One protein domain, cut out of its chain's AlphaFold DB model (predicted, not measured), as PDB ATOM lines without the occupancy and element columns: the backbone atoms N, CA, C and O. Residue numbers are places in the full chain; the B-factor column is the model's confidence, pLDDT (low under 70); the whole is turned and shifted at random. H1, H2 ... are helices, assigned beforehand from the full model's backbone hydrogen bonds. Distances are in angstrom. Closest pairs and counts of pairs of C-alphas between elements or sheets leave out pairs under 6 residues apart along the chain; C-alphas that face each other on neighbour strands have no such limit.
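What this domain is: This is residues 6 to 57 of the 198 residues of an uncharacterized protein of Chloroflexi bacterium (UniProt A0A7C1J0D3). The long helix H1 is laid across a hairpin made by H3 and H4, two helices side by side running opposite ways, and it crosses both of them nearly at right angles. The four-residue helix H2 packs on H3 near the far end of H1, and residues 54 to 57 follow H4 as a short tail. The printed part has 52 residues with four named helices, H1, H2, H3 and H4 in that order along the chain, and no named strand, and its class is all helix. The whole is compact, with a radius of gyration of the C-alphas of 9.9 A, and it spans 28 by 23 by 14 A.

How they stand to each other: H1, residues 6 to 19, touches H4, residues 41 to 53, which takes part with residues 46 to 51 alone. The closest C-alphas of the two, those of Gly 10 and Ala 47, are 3.9 A apart, and their lines are about perpendicular, at 80 degrees. H1 touches H3, residues 30 to 35, with its residues 13 to 17 alone; the closest C-alphas, of Thr 17 and Leu 34, are 6.0 A apart, and the lines are about perpendicular at 90 degrees. H2, residues 22 to 25, is close to H1 but not clearly touching, with the C-alphas of Thr 17 and Leu 23 closest at 6.7 A. H2 touches H3, where the C-alphas of Arg 22 and Ala 33 come closest at 5.2 A. H3 is the hub, touching three other helices. H3 and H4 form a helical hairpin: they touch at a shallow tilt of 23 degrees, opposite ways, and their closest C-alphas, of Leu 34 and Val 44, are 5.9 A apart. H2 and H4 are apart. The helix packing is only just mostly crossed, with 1 of 3 pairs at a shallow tilt. Every O i to N i+4 pair is within hydrogen-bond range in H1, H3 and H4, while H2 is too short for such a pair.

Where its parts are: H1 begins at C-alpha 6, (343.321, 357.454, 284.759), and runs 20.1 A to C-alpha 19. H2 covers residues 22 to 25 and is 5.2 A long. H3 goes from C-alpha 30 at (356.182, 347.056, 278.914) to C-alpha 35, 8.6 A. H4 runs 18.0 A from C-alpha 41 to C-alpha 53 at (341.979, 349.469, 277.066).

The domain as a whole: The two C-alphas farthest apart, those of Gln 25 and Ala 55, are 27.8 A apart. The printed part has no cut, and the links H1 to H2, H2 to H3 and H3 to H4 are tight. The mean pLDDT of the printed part is 93.3, and no printed residue is under 70.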
ATOM      1  N   GLY A   6     342.642 358.751 284.700       86.50
ATOM      2  CA  GLY A   6     343.321 357.454 284.759       86.50
ATOM      3  C   GLY A   6     344.088 357.104 283.479       86.50
ATOM      4  O   GLY A   6     345.239 356.675 283.555       86.50
ATOM      5  N   THR A   7     343.493 357.337 282.304       90.62
ATOM      6  CA  THR A   7     344.171 357.128 281.014       90.62
ATOM      7  C   THR A   7     345.340 358.092 280.855       90.62
ATOM      8  O   THR A   7     346.427 357.671 280.474       90.62
ATOM      9  N   ASN A   8     345.148 359.367 281.199       91.50
ATOM     10  CA  ASN A   8     346.195 360.378 281.094       91.50
ATOM     11  C   ASN A   8     347.422 360.031 281.955       91.50
ATOM     12  O   ASN A   8     348.544 360.014 281.455       91.50
ATOM     13  N   LEU A   9     347.206 359.682 283.228       93.19
ATOM     14  CA  LEU A   9     348.288 359.295 284.136       93.19
ATOM     15  C   LEU A   9     348.993 358.010 283.677       93.19
ATOM     16  O   LEU A   9     350.219 357.925 283.708       93.19
ATOM     17  N   GLY A  10     348.235 357.014 283.212       94.50
ATOM     18  CA  GLY A  10     348.809 355.781 282.677       94.50
ATOM     19  C   GLY A  10     349.705 356.027 281.460       94.50
ATOM     20  O   GLY A  10     350.833 355.538 281.421       94.50
ATOM     21  N   LEU A  11     349.246 356.842 280.505       93.50
ATOM     22  CA  LEU A  11     350.037 357.229 279.333       93.50
ATOM     23  C   LEU A  11     351.282 358.034 279.705       93.50
ATOM     24  O   LEU A  11     352.334 357.816 279.110       93.50
ATOM     25  N   PHE A  12     351.194 358.910 280.708       93.31
ATOM     26  CA  PHE A  12     352.356 359.626 281.229       93.31
ATOM     27  C   PHE A  12     353.433 358.659 281.742       93.31
ATOM     28  O   PHE A  12     354.595 358.774 281.354       93.31
ATOM     29  N   HIS A  13     353.058 357.657 282.543       95.56
ATOM     30  CA  HIS A  13     354.007 356.645 283.018       95.56
ATOM     31  C   HIS A  13     354.652 355.853 281.876       95.56
ATOM     32  O   HIS A  13     355.844 355.550 281.925       95.56
ATOM     33  N   ILE A  14     353.890 355.537 280.830       94.00
ATOM     34  CA  ILE A  14     354.406 354.818 279.659       94.00
ATOM     35  C   ILE A  14     355.383 355.688 278.873       94.00
ATOM     36  O   ILE A  14     356.461 355.216 278.515       94.00
ATOM     37  N   LEU A  15     355.049 356.961 278.649       91.75
ATOM     38  CA  LEU A  15     355.939 357.905 277.982       91.75
ATOM     39  C   LEU A  15     357.238 358.088 278.775       91.75
ATOM     40  O   LEU A  15     358.319 358.020 278.199       91.75
ATOM     41  N   TRP A  16     357.151 358.231 280.098       93.56
ATOM     42  CA  TRP A  16     358.328 358.287 280.964       93.56
ATOM     43  C   TRP A  16     359.178 357.012 280.877       93.56
ATOM     44  O   TRP A  16     360.405 357.070 280.797       93.56
ATOM     45  N   THR A  17     358.537 355.844 280.827       95.31
ATOM     46  CA  THR A  17     359.219 354.551 280.658       95.31
ATOM     47  C   THR A  17     359.953 354.462 279.314       95.31
ATOM     48  O   THR A  17     361.050 353.905 279.244       95.31
ATOM     49  N   LEU A  18     359.375 355.031 278.250       91.56
ATOM     50  CA  LEU A  18     360.008 355.130 276.934       91.56
ATOM     51  C   LEU A  18     361.213 356.082 276.961       91.56
ATOM     52  O   LEU A  18     362.301 355.684 276.555       91.56
ATOM     53  N   LEU A  19     361.034 357.302 277.476       89.50
ATOM     54  CA  LEU A  19     362.074 358.340 277.514       89.50
ATOM     55  C   LEU A  19     363.260 357.964 278.408       89.50
ATOM     56  O   LEU A  19     364.401 358.275 278.086       89.50
ATOM     57  N   SER A  20     363.009 357.247 279.502       92.31
ATOM     58  CA  SER A  20     364.064 356.730 280.384       92.31
ATOM     59  C   SER A  20     364.820 355.526 279.803       92.31
ATOM     60  O   SER A  20     365.727 355.003 280.449       92.31
ATOM     61  N   GLY A  21     364.445 355.038 278.615       91.69
ATOM     62  CA  GLY A  21     365.112 353.916 277.949       91.69
ATOM     63  C   GLY A  21     364.870 352.551 278.602       91.69
ATOM     64  O   GLY A  21     365.472 351.558 278.187       91.69
ATOM     65  N   ARG A  22     363.969 352.440 279.590       93.38
ATOM     66  CA  ARG A  22     363.703 351.175 280.306       93.38
ATOM     67  C   ARG A  22     363.167 350.077 279.395       93.38
ATOM     68  O   ARG A  22     363.473 348.907 279.608       93.38
ATOM     69  N   LEU A  23     362.437 350.445 278.342       91.44
ATOM     70  CA  LEU A  23     361.989 349.492 277.325       91.44
ATOM     71  C   LEU A  23     363.160 348.808 276.604       91.44
ATOM     72  O   LEU A  23     363.031 347.645 276.238       91.44
ATOM     73  N   LEU A  24     364.309 349.467 276.432       89.31
ATOM     74  CA  LEU A  24     365.481 348.839 275.809       89.31
ATOM     75  C   LEU A  24     366.069 347.751 276.717       89.31
ATOM     76  O   LEU A  24     366.389 346.659 276.251       89.31
ATOM     77  N   GLN A  25     366.116 348.011 278.027       89.38
ATOM     78  CA  GLN A  25     366.615 347.062 279.030       89.38
ATOM     79  C   GLN A  25     365.740 345.804 279.124       89.38
ATOM     80  O   GLN A  25     366.244 344.711 279.369       89.38
ATOM     81  N   THR A  26     364.433 345.935 278.882       88.94
ATOM     82  CA  THR A  26     363.480 344.816 278.934       88.94
ATOM     83  C   THR A  26     363.143 344.227 277.566       88.94
ATOM     84  O   THR A  26     362.188 343.454 277.453       88.94
ATOM     85  N   ARG A  27     363.897 344.576 276.512       84.81
ATOM     86  CA  ARG A  27     363.647 344.129 275.127       84.81
ATOM     87  C   ARG A  27     362.211 344.419 274.656       84.81
ATOM     88  O   ARG A  27     361.589 343.615 273.967       84.81
ATOM     89  N   GLY A  28     361.672 345.561 275.071       85.31
ATOM     90  CA  GLY A  28     360.336 346.043 274.726       85.31
ATOM     91  C   GLY A  28     359.208 345.507 275.609       85.31
ATOM     92  O   GLY A  28     358.044 345.799 275.338       85.31
ATOM     93  N   ALA A  29     359.497 344.739 276.665       90.25
ATOM     94  CA  ALA A  29     358.462 344.266 277.576       90.25
ATOM     95  C   ALA A  29     357.978 345.407 278.492       90.25
ATOM     96  O   ALA A  29     358.703 345.870 279.375       90.25
ATOM     97  N   LEU A  30     356.734 345.853 278.281       92.81
ATOM     98  CA  LEU A  30     356.182 347.056 278.914       92.81
ATOM     99  C   LEU A  30     355.967 346.912 280.426       92.81
ATOM    100  O   LEU A  30     356.375 347.787 281.180       92.81
ATOM    101  N   ILE A  31     355.363 345.812 280.882       95.44
ATOM    102  CA  ILE A  31     355.100 345.572 282.312       95.44
ATOM    103  C   ILE A  31     356.397 345.588 283.145       95.44
ATOM    104  O   ILE A  31     356.462 346.364 284.101       95.44
ATOM    105  N   PRO A  32     357.446 344.805 282.811       95.62
ATOM    106  CA  PRO A  32     358.695 344.872 283.565       95.62
ATOM    107  C   PRO A  32     359.413 346.219 283.398       95.62
ATOM    108  O   PRO A  32     360.055 346.664 284.343       95.62
ATOM    109  N   ALA A  33     359.275 346.910 282.257       96.06
ATOM    110  CA  ALA A  33     359.861 348.242 282.087       96.06
ATOM    111  C   ALA A  33     359.205 349.274 283.011       96.06
ATOM    112  O   ALA A  33     359.906 350.044 283.659       96.06
ATOM    113  N   LEU A  34     357.872 349.250 283.117       96.56
ATOM    114  CA  LEU A  34     357.119 350.086 284.052       96.56
ATOM    115  C   LEU A  34     357.539 349.796 285.495       96.56
ATOM    116  O   LEU A  34     357.805 350.726 286.250       96.56
ATOM    117  N   ALA A  35     357.661 348.523 285.878       96.25
ATOM    118  CA  ALA A  35     358.122 348.160 287.218       96.25
ATOM    119  C   ALA A  35     359.544 348.688 287.500       96.25
ATOM    120  O   ALA A  35     359.803 349.230 288.572       96.25
ATOM    121  N   ALA A  36     360.440 348.631 286.508       95.06
ATOM    122  CA  ALA A  36     361.811 349.137 286.609       95.06
ATOM    123  C   ALA A  36     361.916 350.670 286.749       95.06
ATOM    124  O   ALA A  36     362.995 351.182 287.048       95.06
ATOM    125  N   THR A  37     360.820 351.417 286.557       93.81
ATOM    126  CA  THR A  37     360.767 352.859 286.866       93.81
ATOM    127  C   THR A  37     360.470 353.149 288.345       93.81
ATOM    128  O   THR A  37     360.404 354.313 288.727       93.81
ATOM    129  N   GLY A  38     360.309 352.115 289.183       93.94
ATOM    130  CA  GLY A  38     360.014 352.239 290.617       93.94
ATOM    131  C   GLY A  38     358.521 352.330 290.947       93.94
ATOM    132  O   GLY A  38     358.151 352.649 292.074       93.94
ATOM    133  N   LEU A  39     357.643 352.054 289.979       95.50
ATOM    134  CA  LEU A  39     356.199 352.067 290.197       95.50
ATOM    135  C   LEU A  39     355.752 350.895 291.077       95.50
ATOM    136  O   LEU A  39     356.103 349.740 290.835       95.50
ATOM    137  N   ALA A  40     354.874 351.183 292.040       96.88
ATOM    138  CA  ALA A  40     354.199 350.146 292.812       96.88
ATOM    139  C   ALA A  40     353.390 349.204 291.887       96.88
ATOM    140  O   ALA A  40     352.822 349.667 290.890       96.88
ATOM    141  N   PRO A  41     353.222 347.910 292.229       97.31
ATOM    142  CA  PRO A  41     352.546 346.938 291.360       97.31
ATOM    143  C   PRO A  41     351.139 347.358 290.904       97.31
ATOM    144  O   PRO A  41     350.741 347.100 289.769       97.31
ATOM    145  N   ALA A  42     350.381 348.043 291.765       96.94
ATOM    146  CA  ALA A  42     349.062 348.566 291.411       96.94
ATOM    147  C   ALA A  42     349.131 349.672 290.342       96.94
ATOM    148  O   ALA A  42     348.285 349.713 289.450       96.94
ATOM    149  N   ALA A  43     350.142 350.544 290.397       96.06
ATOM    150  CA  ALA A  43     350.356 351.587 289.397       96.06
ATOM    151  C   ALA A  43     350.800 350.992 288.054       96.06
ATOM    152  O   ALA A  43     350.291 351.412 287.018       96.06
ATOM    153  N   VAL A  44     351.649 349.955 288.070       97.56
ATOM    154  CA  VAL A  44     352.026 349.202 286.860       97.56
ATOM    155  C   VAL A  44     350.790 348.618 286.173       97.56
ATOM    156  O   VAL A  44     350.606 348.820 284.975       97.56
ATOM    157  N   ARG A  45     349.904 347.950 286.927       96.19
ATOM    158  CA  ARG A  45     348.657 347.389 286.375       96.19
ATOM    159  C   ARG A  45     347.737 348.461 285.796       96.19
ATOM    160  O   ARG A  45     347.185 348.256 284.722       96.19
ATOM    161  N   ARG A  46     347.591 349.608 286.471       96.06
ATOM    162  CA  ARG A  46     346.779 350.730 285.967       96.06
ATOM    163  C   ARG A  46     347.361 351.347 284.699       96.06
ATOM    164  O   ARG A  46     346.607 351.621 283.775       96.06
ATOM    165  N   ALA A  47     348.679 351.539 284.637       96.19
ATOM    166  CA  ALA A  47     349.342 352.031 283.432       96.19
ATOM    167  C   ALA A  47     349.173 351.041 282.271       96.19
ATOM    168  O   ALA A  47     348.816 351.445 281.169       96.19
ATOM    169  N   TRP A  48     349.330 349.741 282.532       95.69
ATOM    170  CA  TRP A  48     349.057 348.700 281.543       95.69
ATOM    171  C   TRP A  48     347.602 348.721 281.050       95.69
ATOM    172  O   TRP A  48     347.383 348.744 279.844       95.69
ATOM    173  N   ALA A  49     346.619 348.789 281.950       95.38
ATOM    174  CA  ALA A  49     345.204 348.875 281.579       95.38
ATOM    175  C   ALA A  49     344.893 350.149 280.774       95.38
ATOM    176  O   ALA A  49     344.178 350.098 279.780       95.38
ATOM    177  N   ALA A  50     345.484 351.289 281.145       95.31
ATOM    178  CA  ALA A  50     345.368 352.524 280.375       95.31
ATOM    179  C   ALA A  50     345.961 352.393 278.962       95.31
ATOM    180  O   ALA A  50     345.420 352.973 278.026       95.31
ATOM    181  N   PHE A  51     347.049 351.635 278.792       93.81
ATOM    182  CA  PHE A  51     347.615 351.353 277.474       93.81
ATOM    183  C   PHE A  51     346.728 350.426 276.646       93.81
ATOM    184  O   PHE A  51     346.464 350.725 275.487       93.81
ATOM    185  N   ALA A  52     346.299 349.306 277.229       92.69
ATOM    186  CA  ALA A  52     345.574 348.260 276.519       92.69
ATOM    187  C   ALA A  52     344.146 348.693 276.160       92.69
ATOM    188  O   ALA A  52     343.748 348.570 275.005       92.69
ATOM    189  N   ASP A  53     343.429 349.261 277.134       92.31
ATOM    190  CA  ASP A  53     341.979 349.469 277.066       92.31
ATOM    191  C   ASP A  53     341.569 350.926 277.352       92.31
ATOM    192  O   ASP A  53     340.386 351.264 277.398       92.31
ATOM    193  N   GLY A  54     342.536 351.819 277.582       92.06
ATOM    194  CA  GLY A  54     342.252 353.223 277.863       92.06
ATOM    195  C   GLY A  54     341.729 353.992 276.649       92.06
ATOM    196  O   GLY A  54     341.953 353.635 275.495       92.06
ATOM    197  N   ALA A  55     341.084 355.128 276.913       93.00
ATOM    198  CA  ALA A  55     340.499 355.978 275.880       93.00
ATOM    199  C   ALA A  55     341.554 356.849 275.170       93.00
ATOM    200  O   ALA A  55     341.617 358.058 275.386       93.00
ATOM    201  N   TRP A  56     342.403 356.260 274.326       93.31
ATOM    202  CA  TRP A  56     343.439 356.980 273.575       93.31
ATOM    203  C   TRP A  56     343.615 356.455 272.146       93.31
ATOM    204  O   TRP A  56     343.065 355.433 271.754       93.31
ATOM    205  N   SER A  57     344.364 357.199 271.330       92.31
ATOM    206  CA  SER A  57     344.665 356.833 269.943       92.31
ATOM    207  C   SER A  57     346.099 357.213 269.607       92.31
ATOM    208  O   SER A  57     346.512 358.347 269.858       92.31
TER     209      SER A  57